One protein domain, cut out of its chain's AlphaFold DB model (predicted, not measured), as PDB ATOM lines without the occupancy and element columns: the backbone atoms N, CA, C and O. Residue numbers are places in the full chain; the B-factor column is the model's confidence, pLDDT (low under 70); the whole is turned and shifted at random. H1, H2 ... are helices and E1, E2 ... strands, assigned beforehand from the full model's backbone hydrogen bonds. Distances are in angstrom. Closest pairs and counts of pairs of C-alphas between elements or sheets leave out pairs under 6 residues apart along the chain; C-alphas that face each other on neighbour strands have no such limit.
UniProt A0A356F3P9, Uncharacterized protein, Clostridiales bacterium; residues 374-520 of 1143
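Overview. This is residues 374 to 520 of the 1143 residues of an uncharacterized protein of Clostridiales bacterium (UniProt A0A356F3P9). This is a sandwich built on one long curled sheet: E4, E11, E10 and E8 make one wall, and two smaller sheets cover it, E5-E6-E9 towards one end and E1-E7 towards the other, with E6 running on into E7. The hairpin E2-E3 and the one helix, H1, make a smaller part at the E1-E7 end, away from the long wall. The printed part has 147 residues, with eleven named strands and one named helix in the order E1 E2 E3 H1 E4 E5 E6 E7 E8 E9 E10 E11, and its class is mostly strand. The wall, in the order E4 E11 E10 E8, is mixed, and the other sheets are antiparallel. The whole is compact, with a radius of gyration of the C-alphas of 16.6 A and spans of 49 by 35 by 24 A.

Arrangement. Start at E1, residues 374 to 377; its antiparallel neighbour is E7, residues 438 to 442, with N 375 and O 440 2.9 A apart, within hydrogen-bond range. Next comes the hairpin of E2, residues 379 to 382, and E3, residues 388 to 392, with N 381 and O 390 at 3.0 A. In H1, residues 403 to 411, every O i to N i+4 pair is within hydrogen-bond range; the closest C-alphas of H1 and E3, those of Ala 406 and Val 391, are 5.4 A apart. E4, residues 420 to 422, is parallel to E11, residues 507 to 514, with N 421 and O 512 at 3.0 A. E4 runs on at 43 degrees into E5, residues 424 to 426, which forms a hairpin with E6, residues 429 to 436; N 426 and O 429 are 2.9 A apart. E6 is staggered: its residues 432 to 436 pair with E9, residues 480 to 484, where N 434 and O 482 are 2.9 A apart. E8, residues 456 to 464, is antiparallel to E10, residues 488 to 498, with N 459 and O 495 at 2.8 A. E10 and E11 form a hairpin, with N 509 and O 492 at 2.8 A. In this stack of sheets, three sheets face to face in turn, the sheet E4 E11 E10 E8 faces E5 E6 E9 at 10.7 A and E1 E7 at 8.6 A, centre to centre of the facing parts.

Along the chain. Find C-alpha 374, where E1 begins, at (209.520, 203.909, 180.772). E6 is 22.2 A from first to last C-alpha and E8 27.1 A. E10, the longest strand, runs 33.7 A from C-alpha 488 at (209.134, 215.834, 204.655). E11, 22.9 A long, ends at C-alpha 514 at (208.087, 222.035, 203.130).

Size, cuts and confidence. The two C-alphas farthest apart, those of Glu 428 and Phe 445, are 52.3 A apart. The printed part has no cut. The links E7 to E8 and E8 to E9 are long, with 13 and 15 residues. The mean pLDDT of the printed part is 75.7; 36 residues are under 70, among them 403 to 416.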
ATOM      1  N   VAL A 374     210.641 203.098 180.265       77.62
ATOM      2  CA  VAL A 374     209.520 203.909 180.772       77.62
ATOM      3  C   VAL A 374     209.769 205.385 180.502       77.62
ATOM      4  O   VAL A 374     210.847 205.903 180.777       77.62
ATOM      5  N   ILE A 375     208.739 206.062 179.999       76.50
ATOM      6  CA  ILE A 375     208.781 207.446 179.533       76.50
ATOM      7  C   ILE A 375     207.614 208.220 180.169       76.50
ATOM      8  O   ILE A 375     206.489 208.164 179.662       76.50
ATOM      9  N   PRO A 376     207.827 208.945 181.282       74.38
ATOM     10  CA  PRO A 376     206.816 209.854 181.813       74.38
ATOM     11  C   PRO A 376     206.610 211.059 180.876       74.38
ATOM     12  O   PRO A 376     207.552 211.573 180.282       74.38
ATOM     13  N   THR A 377     205.360 211.480 180.694       71.88
ATOM     14  CA  THR A 377     204.913 212.436 179.661       71.88
ATOM     15  C   THR A 377     203.582 213.076 180.080       71.88
ATOM     16  O   THR A 377     202.937 212.578 180.993       71.88
ATOM     17  N   TYR A 378     203.133 214.175 179.469       72.81
ATOM     18  CA  TYR A 378     201.951 214.921 179.938       72.81
ATOM     19  C   TYR A 378     200.638 214.133 179.807       72.81
ATOM     20  O   TYR A 378     200.075 213.680 180.802       72.81
ATOM     21  N   LYS A 379     200.137 213.980 178.578       77.25
ATOM     22  CA  LYS A 379     198.912 213.248 178.223       77.25
ATOM     23  C   LYS A 379     199.054 212.741 176.790       77.25
ATOM     24  O   LYS A 379     199.648 213.423 175.955       77.25
ATOM     25  N   TYR A 380     198.458 211.594 176.486       77.50
ATOM     26  CA  TYR A 380     198.338 211.093 175.116       77.50
ATOM     27  C   TYR A 380     197.060 210.261 174.918       77.50
ATOM     28  O   TYR A 380     196.521 209.682 175.867       77.50
ATOM     29  N   ASP A 381     196.568 210.240 173.677       77.75
ATOM     30  CA  ASP A 381     195.391 209.474 173.247       77.75
ATOM     31  C   ASP A 381     195.805 208.382 172.240       77.75
ATOM     32  O   ASP A 381     196.679 208.604 171.397       77.75
ATOM     33  N   PHE A 382     195.135 207.228 172.300       74.12
ATOM     34  CA  PHE A 382     195.286 206.102 171.367       74.12
ATOM     35  C   PHE A 382     194.071 205.972 170.433       74.12
ATOM     36  O   PHE A 382     193.012 206.543 170.710       74.12
ATOM     37  N   ASP A 383     194.213 205.204 169.353       68.44
ATOM     38  CA  ASP A 383     193.089 204.591 168.627       68.44
ATOM     39  C   ASP A 383     192.665 203.240 169.253       68.44
ATOM     40  O   ASP A 383     193.019 202.934 170.394       68.44
ATOM     41  N   ALA A 384     191.834 202.457 168.551       62.22
ATOM     42  CA  ALA A 384     191.349 201.158 169.030       62.22
ATOM     43  C   ALA A 384     192.381 200.031 168.825       62.22
ATOM     44  O   ALA A 384     192.320 198.990 169.478       62.22
ATOM     45  N   GLU A 385     193.331 200.251 167.921       61.81
ATOM     46  CA  GLU A 385     194.419 199.359 167.550       61.81
ATOM     47  C   GLU A 385     195.606 199.483 168.528       61.81
ATOM     48  O   GLU A 385     196.387 198.536 168.692       61.81
ATOM     49  N   GLY A 386     195.694 200.617 169.231       60.72
ATOM     50  CA  GLY A 386     196.671 200.930 170.273       60.72
ATOM     51  C   GLY A 386     197.840 201.792 169.799       60.72
ATOM     52  O   GLY A 386     198.847 201.871 170.499       60.72
ATOM     53  N   GLU A 387     197.728 202.426 168.632       67.88
ATOM     54  CA  GLU A 387     198.713 203.376 168.118       67.88
ATOM     55  C   GLU A 387     198.443 204.787 168.668       67.88
ATOM     56  O   GLU A 387     197.307 205.171 168.966       67.88
ATOM     57  N   ILE A 388     199.501 205.583 168.842       70.38
ATOM     58  CA  ILE A 388     199.385 206.932 169.412       70.38
ATOM     59  C   ILE A 388     198.821 207.889 168.360       70.38
ATOM     60  O   ILE A 388     199.452 208.144 167.335       70.38
ATOM     61  N   THR A 389     197.656 208.475 168.645       70.19
ATOM     62  CA  THR A 389     196.989 209.435 167.745       70.19
ATOM     63  C   THR A 389     197.228 210.889 168.137       70.19
ATOM     64  O   THR A 389     197.122 211.780 167.290       70.19
ATOM     65  N   ARG A 390     197.521 211.153 169.419       74.88
ATOM     66  CA  ARG A 390     197.782 212.499 169.951       74.88
ATOM     67  C   ARG A 390     198.773 212.465 171.101       74.88
ATOM     68  O   ARG A 390     198.559 211.720 172.054       74.88
ATOM     69  N   VAL A 391     199.754 213.363 171.079       72.69
ATOM     70  CA  VAL A 391     200.593 213.701 172.242       72.69
ATOM     71  C   VAL A 391     200.372 215.169 172.592       72.69
ATOM     72  O   VAL A 391     200.279 216.017 171.707       72.69
ATOM     73  N   TYR A 392     200.247 215.470 173.881       72.00
ATOM     74  CA  TYR A 392     200.032 216.825 174.383       72.00
ATOM     75  C   TYR A 392     201.344 217.394 174.931       72.00
ATOM     76  O   TYR A 392     202.071 216.711 175.652       72.00
ATOM     77  N   ASP A 393     201.645 218.649 174.601       65.06
ATOM     78  CA  ASP A 393     202.891 219.326 174.991       65.06
ATOM     79  C   ASP A 393     202.884 219.882 176.429       65.06
ATOM     80  O   ASP A 393     203.902 220.386 176.905       65.06
ATOM     81  N   SER A 394     201.722 219.841 177.077       62.72
ATOM     82  CA  SER A 394     201.407 220.378 178.398       62.72
ATOM     83  C   SER A 394     200.013 219.881 178.822       62.72
ATOM     84  O   SER A 394     199.260 219.352 177.999       62.72
ATOM     85  N   ALA A 395     199.635 220.029 180.097       59.53
ATOM     86  CA  ALA A 395     198.360 219.503 180.613       59.53
ATOM     87  C   ALA A 395     197.102 220.154 179.992       59.53
ATOM     88  O   ALA A 395     196.075 219.490 179.863       59.53
ATOM     89  N   GLU A 396     197.197 221.420 179.570       60.28
ATOM     90  CA  GLU A 396     196.134 222.182 178.884       60.28
ATOM     91  C   GLU A 396     196.483 222.455 177.402       60.28
ATOM     92  O   GLU A 396     195.903 223.327 176.755       60.28
ATOM     93  N   GLY A 397     197.466 221.721 176.871       64.88
ATOM     94  CA  GLY A 397     198.119 221.990 175.593       64.88
ATOM     95  C   GLY A 397     197.308 221.673 174.340       64.88
ATOM     96  O   GLY A 397     196.282 220.989 174.364       64.88
ATOM     97  N   THR A 398     197.830 222.120 173.196       68.81
ATOM     98  CA  THR A 398     197.299 221.709 171.886       68.81
ATOM     99  C   THR A 398     197.871 220.341 171.518       68.81
ATOM    100  O   THR A 398     199.066 220.100 171.667       68.81
ATOM    101  N   ALA A 399     197.024 219.433 171.033       72.50
ATOM    102  CA  ALA A 399     197.461 218.100 170.633       72.50
ATOM    103  C   ALA A 399     198.328 218.139 169.365       72.50
ATOM    104  O   ALA A 399     197.887 218.630 168.326       72.50
ATOM    105  N   VAL A 400     199.514 217.537 169.430       72.50
ATOM    106  CA  VAL A 400     200.320 217.188 168.258       72.50
ATOM    107  C   VAL A 400     199.787 215.880 167.681       72.50
ATOM    108  O   VAL A 400     199.672 214.879 168.389       72.50
ATOM    109  N   THR A 401     199.404 215.923 166.402       71.38
ATOM    110  CA  THR A 401     198.688 214.849 165.691       71.38
ATOM    111  C   THR A 401     199.511 214.179 164.592       71.38
ATOM    112  O   THR A 401     199.038 213.219 163.989       71.38
ATOM    113  N   ASP A 402     200.699 214.691 164.259       77.44
ATOM    114  CA  ASP A 402     201.606 214.021 163.331       77.44
ATOM    115  C   ASP A 402     202.509 213.037 164.084       77.44
ATOM    116  O   ASP A 402     203.069 213.351 165.136       77.44
ATOM    117  N   ARG A 403     202.640 211.826 163.535       65.81
ATOM    118  CA  ARG A 403     203.318 210.714 164.209       65.81
ATOM    119  C   ARG A 403     204.780 211.025 164.533       65.81
ATOM    120  O   ARG A 403     205.215 210.780 165.650       65.81
ATOM    121  N   GLU A 404     205.520 211.605 163.590       66.81
ATOM    122  CA  GLU A 404     206.963 211.820 163.750       66.81
ATOM    123  C   GLU A 404     207.283 212.873 164.829       66.81
ATOM    124  O   GLU A 404     208.274 212.734 165.547       66.81
ATOM    125  N   SER A 405     206.460 213.917 164.990       66.44
ATOM    126  CA  SER A 405     206.634 214.894 166.079       66.44
ATOM    127  C   SER A 405     206.053 214.402 167.405       66.44
ATOM    128  O   SER A 405     206.625 214.702 168.452       66.44
ATOM    129  N   ALA A 406     204.983 213.601 167.383       64.75
ATOM    130  CA  ALA A 406     204.464 212.916 168.568       64.75
ATOM    131  C   ALA A 406     205.499 211.939 169.164       64.75
ATOM    132  O   ALA A 406     205.766 211.983 170.365       64.75
ATOM    133  N   GLU A 407     206.151 211.126 168.329       63.56
ATOM    134  CA  GLU A 407     207.239 210.225 168.737       63.56
ATOM    135  C   GLU A 407     208.453 211.012 169.273       63.56
ATOM    136  O   GLU A 407     208.987 210.675 170.330       63.56
ATOM    137  N   LYS A 408     208.844 212.129 168.636       63.94
ATOM    138  CA  LYS A 408     209.912 213.013 169.156       63.94
ATOM    139  C   LYS A 408     209.573 213.651 170.507       63.94
ATOM    140  O   LYS A 408     210.467 213.783 171.342       63.94
ATOM    141  N   LEU A 409     208.314 214.041 170.732       62.34
ATOM    142  CA  LEU A 409     207.859 214.610 172.007       62.34
ATOM    143  C   LEU A 409     207.935 213.609 173.164       62.34
ATOM    144  O   LEU A 409     208.156 214.022 174.299       62.34
ATOM    145  N   LEU A 410     207.785 212.312 172.883       61.22
ATOM    146  CA  LEU A 410     207.933 211.257 173.885       61.22
ATOM    147  C   LEU A 410     209.406 211.019 174.251       61.22
ATOM    148  O   LEU A 410     209.709 210.752 175.405       61.22
ATOM    149  N   VAL A 411     210.344 211.155 173.311       50.69
ATOM    150  CA  VAL A 411     211.755 210.796 173.556       50.69
ATOM    151  C   VAL A 411     212.524 211.826 174.402       50.69
ATOM    152  O   VAL A 411     213.535 211.465 175.005       50.69
ATOM    153  N   ASN A 412     212.122 213.107 174.442       50.59
ATOM    154  CA  ASN A 412     213.037 214.160 174.907       50.59
ATOM    155  C   ASN A 412     212.372 215.410 175.530       50.59
ATOM    156  O   ASN A 412     212.440 216.497 174.949       50.59
ATOM    157  N   ARG A 413     211.764 215.299 176.725       53.56
ATOM    158  CA  ARG A 413     211.346 216.485 177.507       53.56
ATOM    159  C   ARG A 413     211.314 216.266 179.025       53.56
ATOM    160  O   ARG A 413     211.144 215.148 179.502       53.56
ATOM    161  N   ARG A 414     211.455 217.368 179.775       53.09
ATOM    162  CA  ARG A 414     211.210 217.434 181.221       53.09
ATOM    163  C   ARG A 414     209.770 217.042 181.570       53.09
ATOM    164  O   ARG A 414     208.832 217.317 180.828       53.09
ATOM    165  N   VAL A 415     209.640 216.415 182.732       60.72
ATOM    166  CA  VAL A 415     208.401 215.952 183.355       60.72
ATOM    167  C   VAL A 415     208.109 216.917 184.503       60.72
ATOM    168  O   VAL A 415     208.927 217.001 185.416       60.72
ATOM    169  N   ASP A 416     206.991 217.650 184.470       64.19
ATOM    170  CA  ASP A 416     206.695 218.730 185.438       64.19
ATOM    171  C   ASP A 416     206.234 218.215 186.819       64.19
ATOM    172  O   ASP A 416     205.166 218.561 187.325       64.19
ATOM    173  N   ILE A 417     207.063 217.376 187.444       73.19
ATOM    174  CA  ILE A 417     207.001 217.060 188.871       73.19
ATOM    175  C   ILE A 417     207.928 218.052 189.593       73.19
ATOM    176  O   ILE A 417     209.139 218.002 189.377       73.19
ATOM    177  N   PRO A 418     207.407 218.944 190.453       72.81
ATOM    178  CA  PRO A 418     208.229 219.909 191.173       72.81
ATOM    179  C   PRO A 418     209.070 219.206 192.247       72.81
ATOM    180  O   PRO A 418     208.531 218.542 193.132       72.81
ATOM    181  N   SER A 419     210.391 219.391 192.213       73.94
ATOM    182  CA  SER A 419     211.326 218.766 193.165       73.94
ATOM    183  C   SER A 419     211.219 219.344 194.591       73.94
ATOM    184  O   SER A 419     211.679 218.728 195.554       73.94
ATOM    185  N   VAL A 420     210.568 220.504 194.758       75.44
ATOM    186  CA  VAL A 420     210.143 221.058 196.057       75.44
ATOM    187  C   VAL A 420     208.687 221.525 195.999       75.44
ATOM    188  O   VAL A 420     208.267 222.105 195.002       75.44
ATOM    189  N   ALA A 421     207.918 221.316 197.069       79.81
ATOM    190  CA  ALA A 421     206.502 221.694 197.123       79.81
ATOM    191  C   ALA A 421     206.119 222.310 198.479       79.81
ATOM    192  O   ALA A 421     206.353 221.713 199.531       79.81
ATOM    193  N   LYS A 422     205.516 223.505 198.463       83.06
ATOM    194  CA  LYS A 422     205.155 224.251 199.678       83.06
ATOM    195  C   LYS A 422     203.741 223.918 200.145       83.06
ATOM    196  O   LYS A 422     202.808 223.921 199.350       83.06
ATOM    197  N   LEU A 423     203.573 223.666 201.440       85.25
ATOM    198  CA  LEU A 423     202.276 223.424 202.071       85.25
ATOM    199  C   LEU A 423     201.488 224.730 202.234       85.25
ATOM    200  O   LEU A 423     201.725 225.506 203.161       85.25
ATOM    201  N   GLU A 424     200.504 224.951 201.368       82.94
ATOM    202  CA  GLU A 424     199.627 226.120 201.447       82.94
ATOM    203  C   GLU A 424     198.455 225.896 202.414       82.94
ATOM    204  O   GLU A 424     198.059 224.764 202.705       82.94
ATOM    205  N   LYS A 425     197.886 226.984 202.950       78.69
ATOM    206  CA  LYS A 425     196.761 226.909 203.894       78.69
ATOM    207  C   LYS A 425     195.437 226.737 203.145       78.69
ATOM    208  O   LYS A 425     194.921 227.690 202.566       78.69
ATOM    209  N   VAL A 426     194.847 225.549 203.252       70.62
ATOM    210  CA  VAL A 426     193.553 225.192 202.661       70.62
ATOM    211  C   VAL A 426     192.561 224.922 203.795       70.62
ATOM    212  O   VAL A 426     192.562 223.860 204.418       70.62
ATOM    213  N   GLY A 427     191.731 225.924 204.100       71.94
ATOM    214  CA  GLY A 427     190.826 225.898 205.253       71.94
ATOM    215  C   GLY A 427     191.577 226.018 206.583       71.94
ATOM    216  O   GLY A 427     192.347 226.958 206.784       71.94
ATOM    217  N   GLU A 428     191.345 225.083 207.507       70.19
ATOM    218  CA  GLU A 428     192.091 224.991 208.776       70.19
ATOM    219  C   GLU A 428     193.396 224.185 208.645       70.19
ATOM    220  O   GLU A 428     194.317 224.361 209.440       70.19
ATOM    221  N   THR A 429     193.496 223.337 207.620       76.88
ATOM    222  CA  THR A 429     194.651 222.477 207.335       76.88
ATOM    223  C   THR A 429     195.673 223.140 206.410       76.88
ATOM    224  O   THR A 429     195.364 224.097 205.698       76.88
ATOM    225  N   LYS A 430     196.899 222.604 206.383       83.62
ATOM    226  CA  LYS A 430     197.855 222.862 205.299       83.62
ATOM    227  C   LYS A 430     197.969 221.642 204.390       83.62
ATOM    228  O   LYS A 430     197.952 220.512 204.875       83.62
ATOM    229  N   SER A 431     198.095 221.875 203.092       87.81
ATOM    230  CA  SER A 431     198.173 220.824 202.077       87.81
ATOM    231  C   SER A 431     198.820 221.342 200.800       87.81
ATOM    232  O   SER A 431     198.695 222.521 200.480       87.81
ATOM    233  N   VAL A 432     199.433 220.449 200.029       87.44
ATOM    234  CA  VAL A 432     199.846 220.717 198.649       87.44
ATOM    235  C   VAL A 432     199.366 219.591 197.743       87.44
ATOM    236  O   VAL A 432     199.411 218.418 198.118       87.44
ATOM    237  N   LYS A 433     198.884 219.951 196.555       87.50
ATOM    238  CA  LYS A 433     198.584 219.007 195.479       87.50
ATOM    239  C   LYS A 433     199.744 218.993 194.497       87.50
ATOM    240  O   LYS A 433     200.247 220.052 194.133       87.50
ATOM    241  N   ILE A 434     200.141 217.804 194.064       85.44
ATOM    242  CA  ILE A 434     201.192 217.613 193.070       85.44
ATOM    243  C   ILE A 434     200.635 216.752 191.945       85.44
ATOM    244  O   ILE A 434     200.174 215.636 192.185       85.44
ATOM    245  N   THR A 435     200.676 217.270 190.723       84.62
ATOM    246  CA  THR A 435     200.289 216.523 189.526       84.62
ATOM    247  C   THR A 435     201.460 215.657 189.083       84.62
ATOM    248  O   THR A 435     202.483 216.177 188.647       84.62
ATOM    249  N   ILE A 436     201.315 214.336 189.164       84.44
ATOM    250  CA  ILE A 436     202.227 213.410 188.490       84.44
ATOM    251  C   ILE A 436     201.740 213.207 187.044       84.44
ATOM    252  O   ILE A 436     200.543 212.976 186.837       84.44
ATOM    253  N   PRO A 437     202.606 213.325 186.023       81.81
ATOM    254  CA  PRO A 437     202.174 213.142 184.639       81.81
ATOM    255  C   PRO A 437     201.787 211.696 184.274       81.81
ATOM    256  O   PRO A 437     201.839 210.762 185.084       81.81
ATOM    257  N   ALA A 438     201.340 211.521 183.032       82.50
ATOM    258  CA  ALA A 438     201.184 210.218 182.399       82.50
ATOM    259  C   ALA A 438     202.536 209.483 182.257       82.50
ATOM    260  O   ALA A 438     203.605 210.062 182.451       82.50
ATOM    261  N   ALA A 439     202.505 208.199 181.903       81.38
ATOM    262  CA  ALA A 439     203.698 207.438 181.550       81.38
ATOM    263  C   ALA A 439     203.420 206.414 180.454       81.38
ATOM    264  O   ALA A 439     202.557 205.553 180.609       81.38
ATOM    265  N   TYR A 440     204.197 206.530 179.382       79.75
ATOM    266  CA  TYR A 440     204.279 205.630 178.242       79.75
ATOM    267  C   TYR A 440     205.428 204.623 178.438       79.75
ATOM    268  O   TYR A 440     206.266 204.796 179.328       79.75
ATOM    269  N   ALA A 441     205.483 203.571 177.619       78.88
ATOM    270  CA  ALA A 441     206.596 202.628 177.611       78.88
ATOM    271  C   ALA A 441     206.891 202.104 176.200       78.88
ATOM    272  O   ALA A 441     205.981 201.956 175.386       78.88
ATOM    273  N   THR A 442     208.161 201.810 175.935       75.88
ATOM    274  CA  THR A 442     208.658 201.280 174.658       75.88
ATOM    275  C   THR A 442     209.469 200.017 174.885       75.88
ATOM    276  O   THR A 442     210.355 200.005 175.740       75.88
ATOM    277  N   ASP A 443     209.228 199.002 174.067       78.69
ATOM    278  CA  ASP A 443     210.053 197.805 173.967       78.69
ATOM    279  C   ASP A 443     210.303 197.454 172.487       78.69
ATOM    280  O   ASP A 443     209.629 197.972 171.596       78.69
ATOM    281  N   ASN A 444     211.295 196.603 172.220       74.12
ATOM    282  CA  ASN A 444     211.649 196.149 170.875       74.12
ATOM    283  C   ASN A 444     210.719 195.048 170.326       74.12
ATOM    284  O   ASN A 444     210.782 194.748 169.131       74.12
ATOM    285  N   PHE A 445     209.870 194.444 171.166       71.31
ATOM    286  CA  PHE A 445     209.015 193.307 170.812       71.31
ATOM    287  C   PHE A 445     207.561 193.422 171.296       71.31
ATOM    288  O   PHE A 445     206.684 192.800 170.693       71.31
ATOM    289  N   TYR A 446     207.297 194.201 172.347       73.75
ATOM    290  CA  TYR A 446     205.965 194.428 172.920       73.75
ATOM    291  C   TYR A 446     205.502 195.885 172.761       73.75
ATOM    292  O   TYR A 446     206.296 196.817 172.897       73.75
ATOM    293  N   THR A 447     204.203 196.113 172.535       72.75
ATOM    294  CA  THR A 447     203.655 197.469 172.346       72.75
ATOM    295  C   THR A 447     202.816 197.904 173.549       72.75
ATOM    296  O   THR A 447     201.923 197.185 174.002       72.75
ATOM    297  N   PHE A 448     203.043 199.114 174.073       71.25
ATOM    298  CA  PHE A 448     202.203 199.671 175.138       71.25
ATOM    299  C   PHE A 448     200.922 200.319 174.582       71.25
ATOM    300  O   PHE A 448     200.986 201.323 173.878       71.25
ATOM    301  N   LYS A 449     199.754 199.785 174.969       70.19
ATOM    302  CA  LYS A 449     198.425 200.165 174.443       70.19
ATOM    303  C   LYS A 449     197.439 200.694 175.501       70.19
ATOM    304  O   LYS A 449     196.228 200.552 175.363       70.19
ATOM    305  N   GLY A 450     197.934 201.282 176.593       65.88
ATOM    306  CA  GLY A 450     197.089 201.870 177.646       65.88
ATOM    307  C   GLY A 450     196.804 200.952 178.841       65.88
ATOM    308  O   GLY A 450     197.564 200.030 179.127       65.88
ATOM    309  N   LYS A 451     195.742 201.263 179.601       58.72
ATOM    310  CA  LYS A 451     195.480 200.696 180.943       58.72
ATOM    311  C   LYS A 451     195.204 199.187 180.946       58.72
ATOM    312  O   LYS A 451     195.639 198.509 181.873       58.72
ATOM    313  N   ASP A 452     194.499 198.692 179.932       60.62
ATOM    314  CA  ASP A 452     193.938 197.331 179.904       60.62
ATOM    315  C   ASP A 452     194.739 196.366 179.002       60.62
ATOM    316  O   ASP A 452     194.255 195.303 178.619       60.62
ATOM    317  N   ASN A 453     195.973 196.747 178.654       66.38
ATOM    318  CA  ASN A 453     196.895 195.977 177.823       66.38
ATOM    319  C   ASN A 453     197.607 194.864 178.615       66.38
ATOM    320  O   ASN A 453     198.041 195.087 179.747       66.38
ATOM    321  N   ASP A 454     197.801 193.697 177.996       67.62
ATOM    322  CA  ASP A 454     198.557 192.576 178.570       67.62
ATOM    323  C   ASP A 454     199.993 192.443 178.012       67.62
ATOM    324  O   ASP A 454     200.732 191.569 178.457       67.62
ATOM    325  N   GLU A 455     200.405 193.299 177.064       79.06
ATOM    326  CA  GLU A 455     201.767 193.302 176.501       79.06
ATOM    327  C   GLU A 455     202.795 194.090 177.321       79.06
ATOM    328  O   GLU A 455     203.912 193.617 177.512       79.06
ATOM    329  N   ILE A 456     202.429 195.271 177.829       78.62
ATOM    330  CA  ILE A 456     203.251 196.045 178.771       78.62
ATOM    331  C   ILE A 456     202.332 196.672 179.814       78.62
ATOM    332  O   ILE A 456     201.387 197.388 179.470       78.62
ATOM    333  N   LYS A 457     202.644 196.446 181.092       84.44
ATOM    334  CA  LYS A 457     201.934 197.000 182.245       84.44
ATOM    335  C   LYS A 457     202.785 198.058 182.935       84.44
ATOM    336  O   LYS A 457     203.888 197.761 183.386       84.44
ATOM    337  N   ILE A 458     202.235 199.262 183.090       84.12
ATOM    338  CA  ILE A 458     202.867 200.374 183.813       84.12
ATOM    339  C   ILE A 458     202.204 200.537 185.183       84.12
ATOM    340  O   ILE A 458     200.977 200.589 185.288       84.12
ATOM    341  N   VAL A 459     203.014 200.650 186.234       85.81
ATOM    342  CA  VAL A 459     202.583 200.949 187.604       85.81
ATOM    343  C   VAL A 459     203.144 202.307 188.015       85.81
ATOM    344  O   VAL A 459     204.347 202.548 187.920       85.81
ATOM    345  N   ARG A 460     202.260 203.183 188.504       88.62
ATOM    346  CA  ARG A 460     202.620 204.424 189.199       88.62
ATOM    347  C   ARG A 460     202.320 204.265 190.679       88.62
ATOM    348  O   ARG A 460     201.227 203.828 191.044       88.62
ATOM    349  N   SER A 461     203.261 204.638 191.530       88.12
ATOM    350  CA  SER A 461     203.068 204.666 192.977       88.12
ATOM    351  C   SER A 461     203.760 205.874 193.597       88.12
ATOM    352  O   SER A 461     204.552 206.561 192.951       88.12
ATOM    353  N   TYR A 462     203.437 206.166 194.851       88.75
ATOM    354  CA  TYR A 462     204.114 207.198 195.622       88.75
ATOM    355  C   TYR A 462     204.349 206.755 197.061       88.75
ATOM    356  O   TYR A 462     203.703 205.834 197.566       88.75
ATOM    357  N   ARG A 463     205.273 207.430 197.736       85.75
ATOM    358  CA  ARG A 463     205.618 207.180 199.133       85.75
ATOM    359  C   ARG A 463     205.938 208.497 199.831       85.75
ATOM    360  O   ARG A 463     206.610 209.342 199.252       85.75
ATOM    361  N   SER A 464     205.502 208.671 201.074       80.38
ATOM    362  CA  SER A 464     205.992 209.738 201.959       80.38
ATOM    363  C   SER A 464     207.081 209.209 202.900       80.38
ATOM    364  O   SER A 464     207.175 208.004 203.139       80.38
ATOM    365  N   SER A 465     207.883 210.101 203.481       69.06
ATOM    366  CA  SER A 465     209.002 209.786 204.387       69.06
ATOM    367  C   SER A 465     208.658 208.863 205.567       69.06
ATOM    368  O   SER A 465     209.539 208.180 206.088       69.06
ATOM    369  N   THR A 466     207.390 208.815 205.979       62.03
ATOM    370  CA  THR A 466     206.861 207.964 207.059       62.03
ATOM    371  C   THR A 466     205.849 206.915 206.577       62.03
ATOM    372  O   THR A 466     205.303 206.173 207.392       62.03
ATOM    373  N   GLY A 467     205.578 206.848 205.270       71.31
ATOM    374  CA  GLY A 467     204.502 206.056 204.677       71.31
ATOM    375  C   GLY A 467     204.936 204.746 204.011       71.31
ATOM    376  O   GLY A 467     206.103 204.527 203.658       71.31
ATOM    377  N   ALA A 468     203.941 203.882 203.795       77.56
ATOM    378  CA  ALA A 468     204.024 202.773 202.850       77.56
ATOM    379  C   ALA A 468     203.951 203.287 201.399       77.56
ATOM    380  O   ALA A 468     203.489 204.403 201.149       77.56
ATOM    381  N   VAL A 469     204.410 202.469 200.450       82.12
ATOM    382  CA  VAL A 469     204.242 202.740 199.015       82.12
ATOM    383  C   VAL A 469     202.773 202.517 198.643       82.12
ATOM    384  O   VAL A 469     202.222 201.455 198.926       82.12
ATOM    385  N   THR A 470     202.155 203.511 198.010       86.44
ATOM    386  CA  THR A 470     200.734 203.533 197.642       86.44
ATOM    387  C   THR A 470     200.598 203.652 196.126       86.44
ATOM    388  O   THR A 470     201.140 204.577 195.522       86.44
ATOM    389  N   THR A 471     199.883 202.722 195.494       85.06
ATOM    390  CA  THR A 471     199.608 202.734 194.046       85.06
ATOM    391  C   THR A 471     198.620 203.841 193.677       85.06
ATOM    392  O   THR A 471     197.674 204.103 194.417       85.06
ATOM    393  N   VAL A 472     198.807 204.472 192.516       85.44
ATOM    394  CA  VAL A 472     197.896 205.493 191.977       85.44
ATOM    395  C   VAL A 472     196.964 204.841 190.945       85.44
ATOM    396  O   VAL A 472     197.419 204.393 189.896       85.44
ATOM    397  N   GLU A 473     195.660 204.763 191.230       80.38
ATOM    398  CA  GLU A 473     194.694 203.928 190.474       80.38
ATOM    399  C   GLU A 473     194.198 204.522 189.127       80.38
ATOM    400  O   GLU A 473     193.333 203.958 188.440       80.38
ATOM    401  N   THR A 474     194.755 205.662 188.714       80.38
ATOM    402  CA  THR A 474     194.402 206.400 187.490       80.38
ATOM    403  C   THR A 474     195.056 205.821 186.229       80.38
ATOM    404  O   THR A 474     196.155 205.266 186.264       80.38
ATOM    405  N   GLU A 475     194.402 205.993 185.075       80.38
ATOM    406  CA  GLU A 475     194.893 205.524 183.765       80.38
ATOM    407  C   GLU A 475     196.311 206.034 183.437       80.38
ATOM    408  O   GLU A 475     196.536 207.247 183.524       80.38
ATOM    409  N   PRO A 476     197.267 205.167 183.028       78.81
ATOM    410  CA  PRO A 476     198.659 205.568 182.802       78.81
ATOM    411  C   PRO A 476     198.851 206.700 181.789       78.81
ATOM    412  O   PRO A 476     199.778 207.478 181.954       78.81
ATOM    413  N   ASN A 477     197.969 206.846 180.794       79.69
ATOM    414  CA  ASN A 477     198.049 207.877 179.750       79.69
ATOM    415  C   ASN A 477     197.474 209.256 180.145       79.69
ATOM    416  O   ASN A 477     197.451 210.177 179.324       79.69
ATOM    417  N   LYS A 478     197.014 209.412 181.394       81.50
ATOM    418  CA  LYS A 478     196.474 210.661 181.955       81.50
ATOM    419  C   LYS A 478     197.273 211.084 183.201       81.50
ATOM    420  O   LYS A 478     197.674 210.204 183.969       81.50
ATOM    421  N   PRO A 479     197.470 212.394 183.456       82.38
ATOM    422  CA  PRO A 479     197.996 212.887 184.730       82.38
ATOM    423  C   PRO A 479     197.157 212.448 185.939       82.38
ATOM    424  O   PRO A 479     195.992 212.070 185.799       82.38
ATOM    425  N   ALA A 480     197.734 212.543 187.135       84.81
ATOM    426  CA  ALA A 480     197.055 212.272 188.399       84.81
ATOM    427  C   ALA A 480     197.492 213.258 189.488       84.81
ATOM    428  O   ALA A 480     198.682 213.519 189.638       84.81
ATOM    429  N   GLU A 481     196.553 213.782 190.274       86.88
ATOM    430  CA  GLU A 481     196.880 214.583 191.458       86.88
ATOM    431  C   GLU A 481     197.162 213.687 192.671       86.88
ATOM    432  O   GLU A 481     196.416 212.746 192.947       86.88
ATOM    433  N   ILE A 482     198.189 214.034 193.445       87.94
ATOM    434  CA  ILE A 482     198.477 213.464 194.763       87.94
ATOM    435  C   ILE A 482     198.439 214.595 195.793       87.94
ATOM    436  O   ILE A 482     199.086 215.627 195.619       87.94
ATOM    437  N   GLU A 483     197.671 214.412 196.866       88.12
ATOM    438  CA  GLU A 483     197.524 215.393 197.945       88.12
ATOM    439  C   GLU A 483     198.416 215.028 199.143       88.12
ATOM    440  O   GLU A 483     198.272 213.964 199.747       88.12
ATOM    441  N   PHE A 484     199.307 215.940 199.529       86.88
ATOM    442  CA  PHE A 484     200.203 215.796 200.675       86.88
ATOM    443  C   PHE A 484     199.839 216.795 201.783       86.88
ATOM    444  O   PHE A 484     199.568 217.962 201.512       86.88
ATOM    445  N   LYS A 485     199.836 216.339 203.046       85.12
ATOM    446  CA  LYS A 485     199.332 217.094 204.223       85.12
ATOM    447  C   LYS A 485     200.368 217.284 205.338       85.12
ATOM    448  O   LYS A 485     200.050 217.777 206.416       85.12
ATOM    449  N   THR A 486     201.602 216.854 205.100       83.31
ATOM    450  CA  THR A 486     202.690 216.798 206.085       83.31
ATOM    451  C   THR A 486     204.013 217.107 205.401       83.31
ATOM    452  O   THR A 486     204.245 216.606 204.301       83.31
ATOM    453  N   LYS A 487     204.889 217.881 206.052       85.38
ATOM    454  CA  LYS A 487     206.223 218.178 205.516       85.38
ATOM    455  C   LYS A 487     207.181 216.993 205.665       85.38
ATOM    456  O   LYS A 487     207.019 216.169 206.565       85.38
ATOM    457  N   GLY A 488     208.175 216.927 204.787       82.31
ATOM    458  CA  GLY A 488     209.134 215.834 204.655       82.31
ATOM    459  C   GLY A 488     209.303 215.388 203.203       82.31
ATOM    460  O   GLY A 488     208.642 215.890 202.295       82.31
ATOM    461  N   ASN A 489     210.201 214.432 202.981       83.94
ATOM    462  CA  ASN A 489     210.469 213.911 201.643       83.94
ATOM    463  C   ASN A 489     209.315 213.019 201.154       83.94
ATOM    464  O   ASN A 489     208.681 212.313 201.943       83.94
ATOM    465  N   ALA A 490     209.102 212.998 199.845       84.94
ATOM    466  CA  ALA A 490     208.259 212.045 199.143       84.94
ATOM    467  C   ALA A 490     208.986 211.500 197.903       84.94
ATOM    468  O   ALA A 490     209.923 212.112 197.397       84.94
ATOM    469  N   GLU A 491     208.546 210.342 197.427       86.94
ATOM    470  CA  GLU A 491     209.045 209.664 196.230       86.94
ATOM    471  C   GLU A 491     207.849 209.368 195.317       86.94
ATOM    472  O   GLU A 491     206.869 208.778 195.779       86.94
ATOM    473  N   ILE A 492     207.924 209.719 194.033       86.50
ATOM    474  CA  ILE A 492     207.031 209.195 192.987       86.50
ATOM    475  C   ILE A 492     207.797 208.117 192.227       86.50
ATOM    476  O   ILE A 492     208.932 208.356 191.821       86.50
ATOM    477  N   ARG A 493     207.200 206.941 192.031       86.38
ATOM    478  CA  ARG A 493     207.848 205.782 191.404       86.38
ATOM    479  C   ARG A 493     207.070 205.332 190.170       86.38
ATOM    480  O   ARG A 493     205.847 205.180 190.223       86.38
ATOM    481  N   TYR A 494     207.790 205.089 189.078       86.12
ATOM    482  CA  TYR A 494     207.272 204.499 187.846       86.12
ATOM    483  C   TYR A 494     207.991 203.179 187.566       86.12
ATOM    484  O   TYR A 494     209.219 203.112 187.623       86.12
ATOM    485  N   GLN A 495     207.233 202.142 187.226       85.81
ATOM    486  CA  GLN A 495     207.740 200.819 186.862       85.81
ATOM    487  C   GLN A 495     206.975 200.300 185.643       85.81
ATOM    488  O   GLN A 495     205.765 200.515 185.551       85.81
ATOM    489  N   ALA A 496     207.652 199.588 184.741       86.00
ATOM    490  CA  ALA A 496     206.992 198.782 183.718       86.00
ATOM    491  C   ALA A 496     207.522 197.351 183.693       86.00
ATOM    492  O   ALA A 496     208.710 197.109 183.917       86.00
ATOM    493  N   THR A 497     206.608 196.439 183.377       86.00
ATOM    494  CA  THR A 497     206.846 195.012 183.169       86.00
ATOM    495  C   THR A 497     206.215 194.611 181.839       86.00
ATOM    496  O   THR A 497     205.069 194.988 181.574       86.00
ATOM    497  N   ASP A 498     206.950 193.880 181.005       85.38
ATOM    498  CA  ASP A 498     206.451 193.342 179.735       85.38
ATOM    499  C   ASP A 498     205.689 192.008 179.916       85.38
ATOM    500  O   ASP A 498     205.518 191.494 181.027       85.38
ATOM    501  N   LYS A 499     205.248 191.418 178.802       82.50
ATOM    502  CA  LYS A 499     204.547 190.125 178.760       82.50
ATOM    503  C   LYS A 499     205.429 188.920 179.103       82.50
ATOM    504  O   LYS A 499     204.900 187.873 179.477       82.50
ATOM    505  N   ALA A 500     206.748 189.040 178.957       77.81
ATOM    506  CA  ALA A 500     207.720 188.016 179.337       77.81
ATOM    507  C   ALA A 500     208.091 188.077 180.836       77.81
ATOM    508  O   ALA A 500     208.665 187.125 181.367       77.81
ATOM    509  N   GLY A 501     207.723 189.157 181.532       77.94
ATOM    510  CA  GLY A 501     208.062 189.433 182.928       77.94
ATOM    511  C   GLY A 501     209.330 190.277 183.107       77.94
ATOM    512  O   GLY A 501     209.696 190.594 184.245       77.94
ATOM    513  N   ASN A 502     209.987 190.684 182.017       80.38
ATOM    514  CA  ASN A 502     211.123 191.593 182.066       80.38
ATOM    515  C   ASN A 502     210.646 192.941 182.617       80.38
ATOM    516  O   ASN A 502     209.652 193.509 182.166       80.38
ATOM    517  N   THR A 503     211.334 193.438 183.641       79.38
ATOM    518  CA  THR A 503     210.888 194.589 184.432       79.38
ATOM    519  C   THR A 503     212.014 195.604 184.541       79.38
ATOM    520  O   THR A 503     213.129 195.252 184.929       79.38
ATOM    521  N   LEU A 504     211.726 196.864 184.217       73.44
ATOM    522  CA  LEU A 504     212.683 197.955 184.387       73.44
ATOM    523  C   LEU A 504     212.890 198.256 185.879       73.44
ATOM    524  O   LEU A 504     211.962 198.144 186.686       73.44
ATOM    525  N   GLY A 505     214.097 198.698 186.243       60.97
ATOM    526  CA  GLY A 505     214.315 199.348 187.535       60.97
ATOM    527  C   GLY A 505     213.397 200.567 187.691       60.97
ATOM    528  O   GLY A 505     213.096 201.250 186.713       60.97
ATOM    529  N   GLU A 506     212.932 200.829 188.912       73.62
ATOM    530  CA  GLU A 506     212.004 201.933 189.170       73.62
ATOM    531  C   GLU A 506     212.632 203.291 188.814       73.62
ATOM    532  O   GLU A 506     213.712 203.631 189.304       73.62
ATOM    533  N   ILE A 507     211.927 204.102 188.021       74.81
ATOM    534  CA  ILE A 507     212.256 205.522 187.857       74.81
ATOM    535  C   ILE A 507     211.659 206.263 189.054       74.81
ATOM    536  O   ILE A 507     210.443 206.223 189.259       74.81
ATOM    537  N   VAL A 508     212.507 206.924 189.845       78.75
ATOM    538  CA  VAL A 508     212.117 207.579 191.104       78.75
ATOM    539  C   VAL A 508     212.334 209.091 191.027       78.75
ATOM    540  O   VAL A 508     213.438 209.559 190.756       78.75
ATOM    541  N   TYR A 509     211.282 209.854 191.321       76.94
ATOM    542  CA  TYR A 509     211.312 211.307 191.473       76.94
ATOM    543  C   TYR A 509     211.182 211.658 192.956       76.94
ATOM    544  O   TYR A 509     210.113 211.487 193.544       76.94
ATOM    545  N   ASP A 510     212.262 212.141 193.566       77.88
ATOM    546  CA  ASP A 510     212.220 212.728 194.905       77.88
ATOM    547  C   ASP A 510     211.554 214.111 194.889       77.88
ATOM    548  O   ASP A 510     211.767 214.910 193.978       77.88
ATOM    549  N   ILE A 511     210.797 214.399 195.946       81.69
ATOM    550  CA  ILE A 511     210.141 215.683 196.206       81.69
ATOM    551  C   ILE A 511     210.396 216.061 197.667       81.69
ATOM    552  O   ILE A 511     210.160 215.248 198.564       81.69
ATOM    553  N   VAL A 512     210.817 217.295 197.946       81.81
ATOM    554  CA  VAL A 512     210.883 217.825 199.321       81.81
ATOM    555  C   VAL A 512     209.663 218.697 199.603       81.81
ATOM    556  O   VAL A 512     209.503 219.775 199.029       81.81
ATOM    557  N   ILE A 513     208.793 218.238 200.502       85.38
ATOM    558  CA  ILE A 513     207.584 218.963 200.899       85.38
ATOM    559  C   ILE A 513     207.885 219.775 202.156       85.38
ATOM    560  O   ILE A 513     208.346 219.220 203.153       85.38
ATOM    561  N   TYR A 514     207.632 221.081 202.117       82.56
ATOM    562  CA  TYR A 514     208.087 222.035 203.130       82.56
ATOM    563  C   TYR A 514     206.984 223.019 203.547       82.56
ATOM    564  O   TYR A 514     205.955 223.117 202.881       82.56
ATOM    565  N   ASP A 515     207.157 223.719 204.672       82.69
ATOM    566  CA  ASP A 515     206.158 224.666 205.195       82.69
ATOM    567  C   ASP A 515     206.659 226.120 205.106       82.69
ATOM    568  O   ASP A 515     206.054 226.966 204.442       82.69
ATOM    569  N   THR A 516     207.821 226.403 205.698       77.19
ATOM    570  CA  THR A 516     208.481 227.717 205.625       77.19
ATOM    571  C   THR A 516     209.725 227.644 204.754       77.19
ATOM    572  O   THR A 516     210.357 226.601 204.659       77.19
ATOM    573  N   ASP A 517     210.127 228.747 204.122       70.69
ATOM    574  CA  ASP A 517     211.309 228.743 203.239       70.69
ATOM    575  C   ASP A 517     212.622 228.476 204.017       70.69
ATOM    576  O   ASP A 517     213.619 228.059 203.437       70.69
ATOM    577  N   GLU A 518     212.587 228.622 205.348       69.81
ATOM    578  CA  GLU A 518     213.635 228.217 206.301       69.81
ATOM    579  C   GLU A 518     213.793 226.687 206.449       69.81
ATOM    580  O   GLU A 518     214.832 226.232 206.925       69.81
ATOM    581  N   ASP A 519     212.809 225.879 206.027       69.56
ATOM    582  CA  ASP A 519     212.941 224.414 205.936       69.56
ATOM    583  C   ASP A 519     213.930 223.987 204.824       69.56
ATOM    584  O   ASP A 519     214.330 222.821 204.770       69.56
ATOM    585  N   LEU A 520     214.328 224.905 203.929       69.81
ATOM    586  CA  LEU A 520     215.221 224.647 202.799       69.81
ATOM    587  C   LEU A 520     216.615 225.255 203.032       69.81
ATOM    588  O   LEU A 520     216.800 226.466 203.122       69.81
TER     589      LEU A 520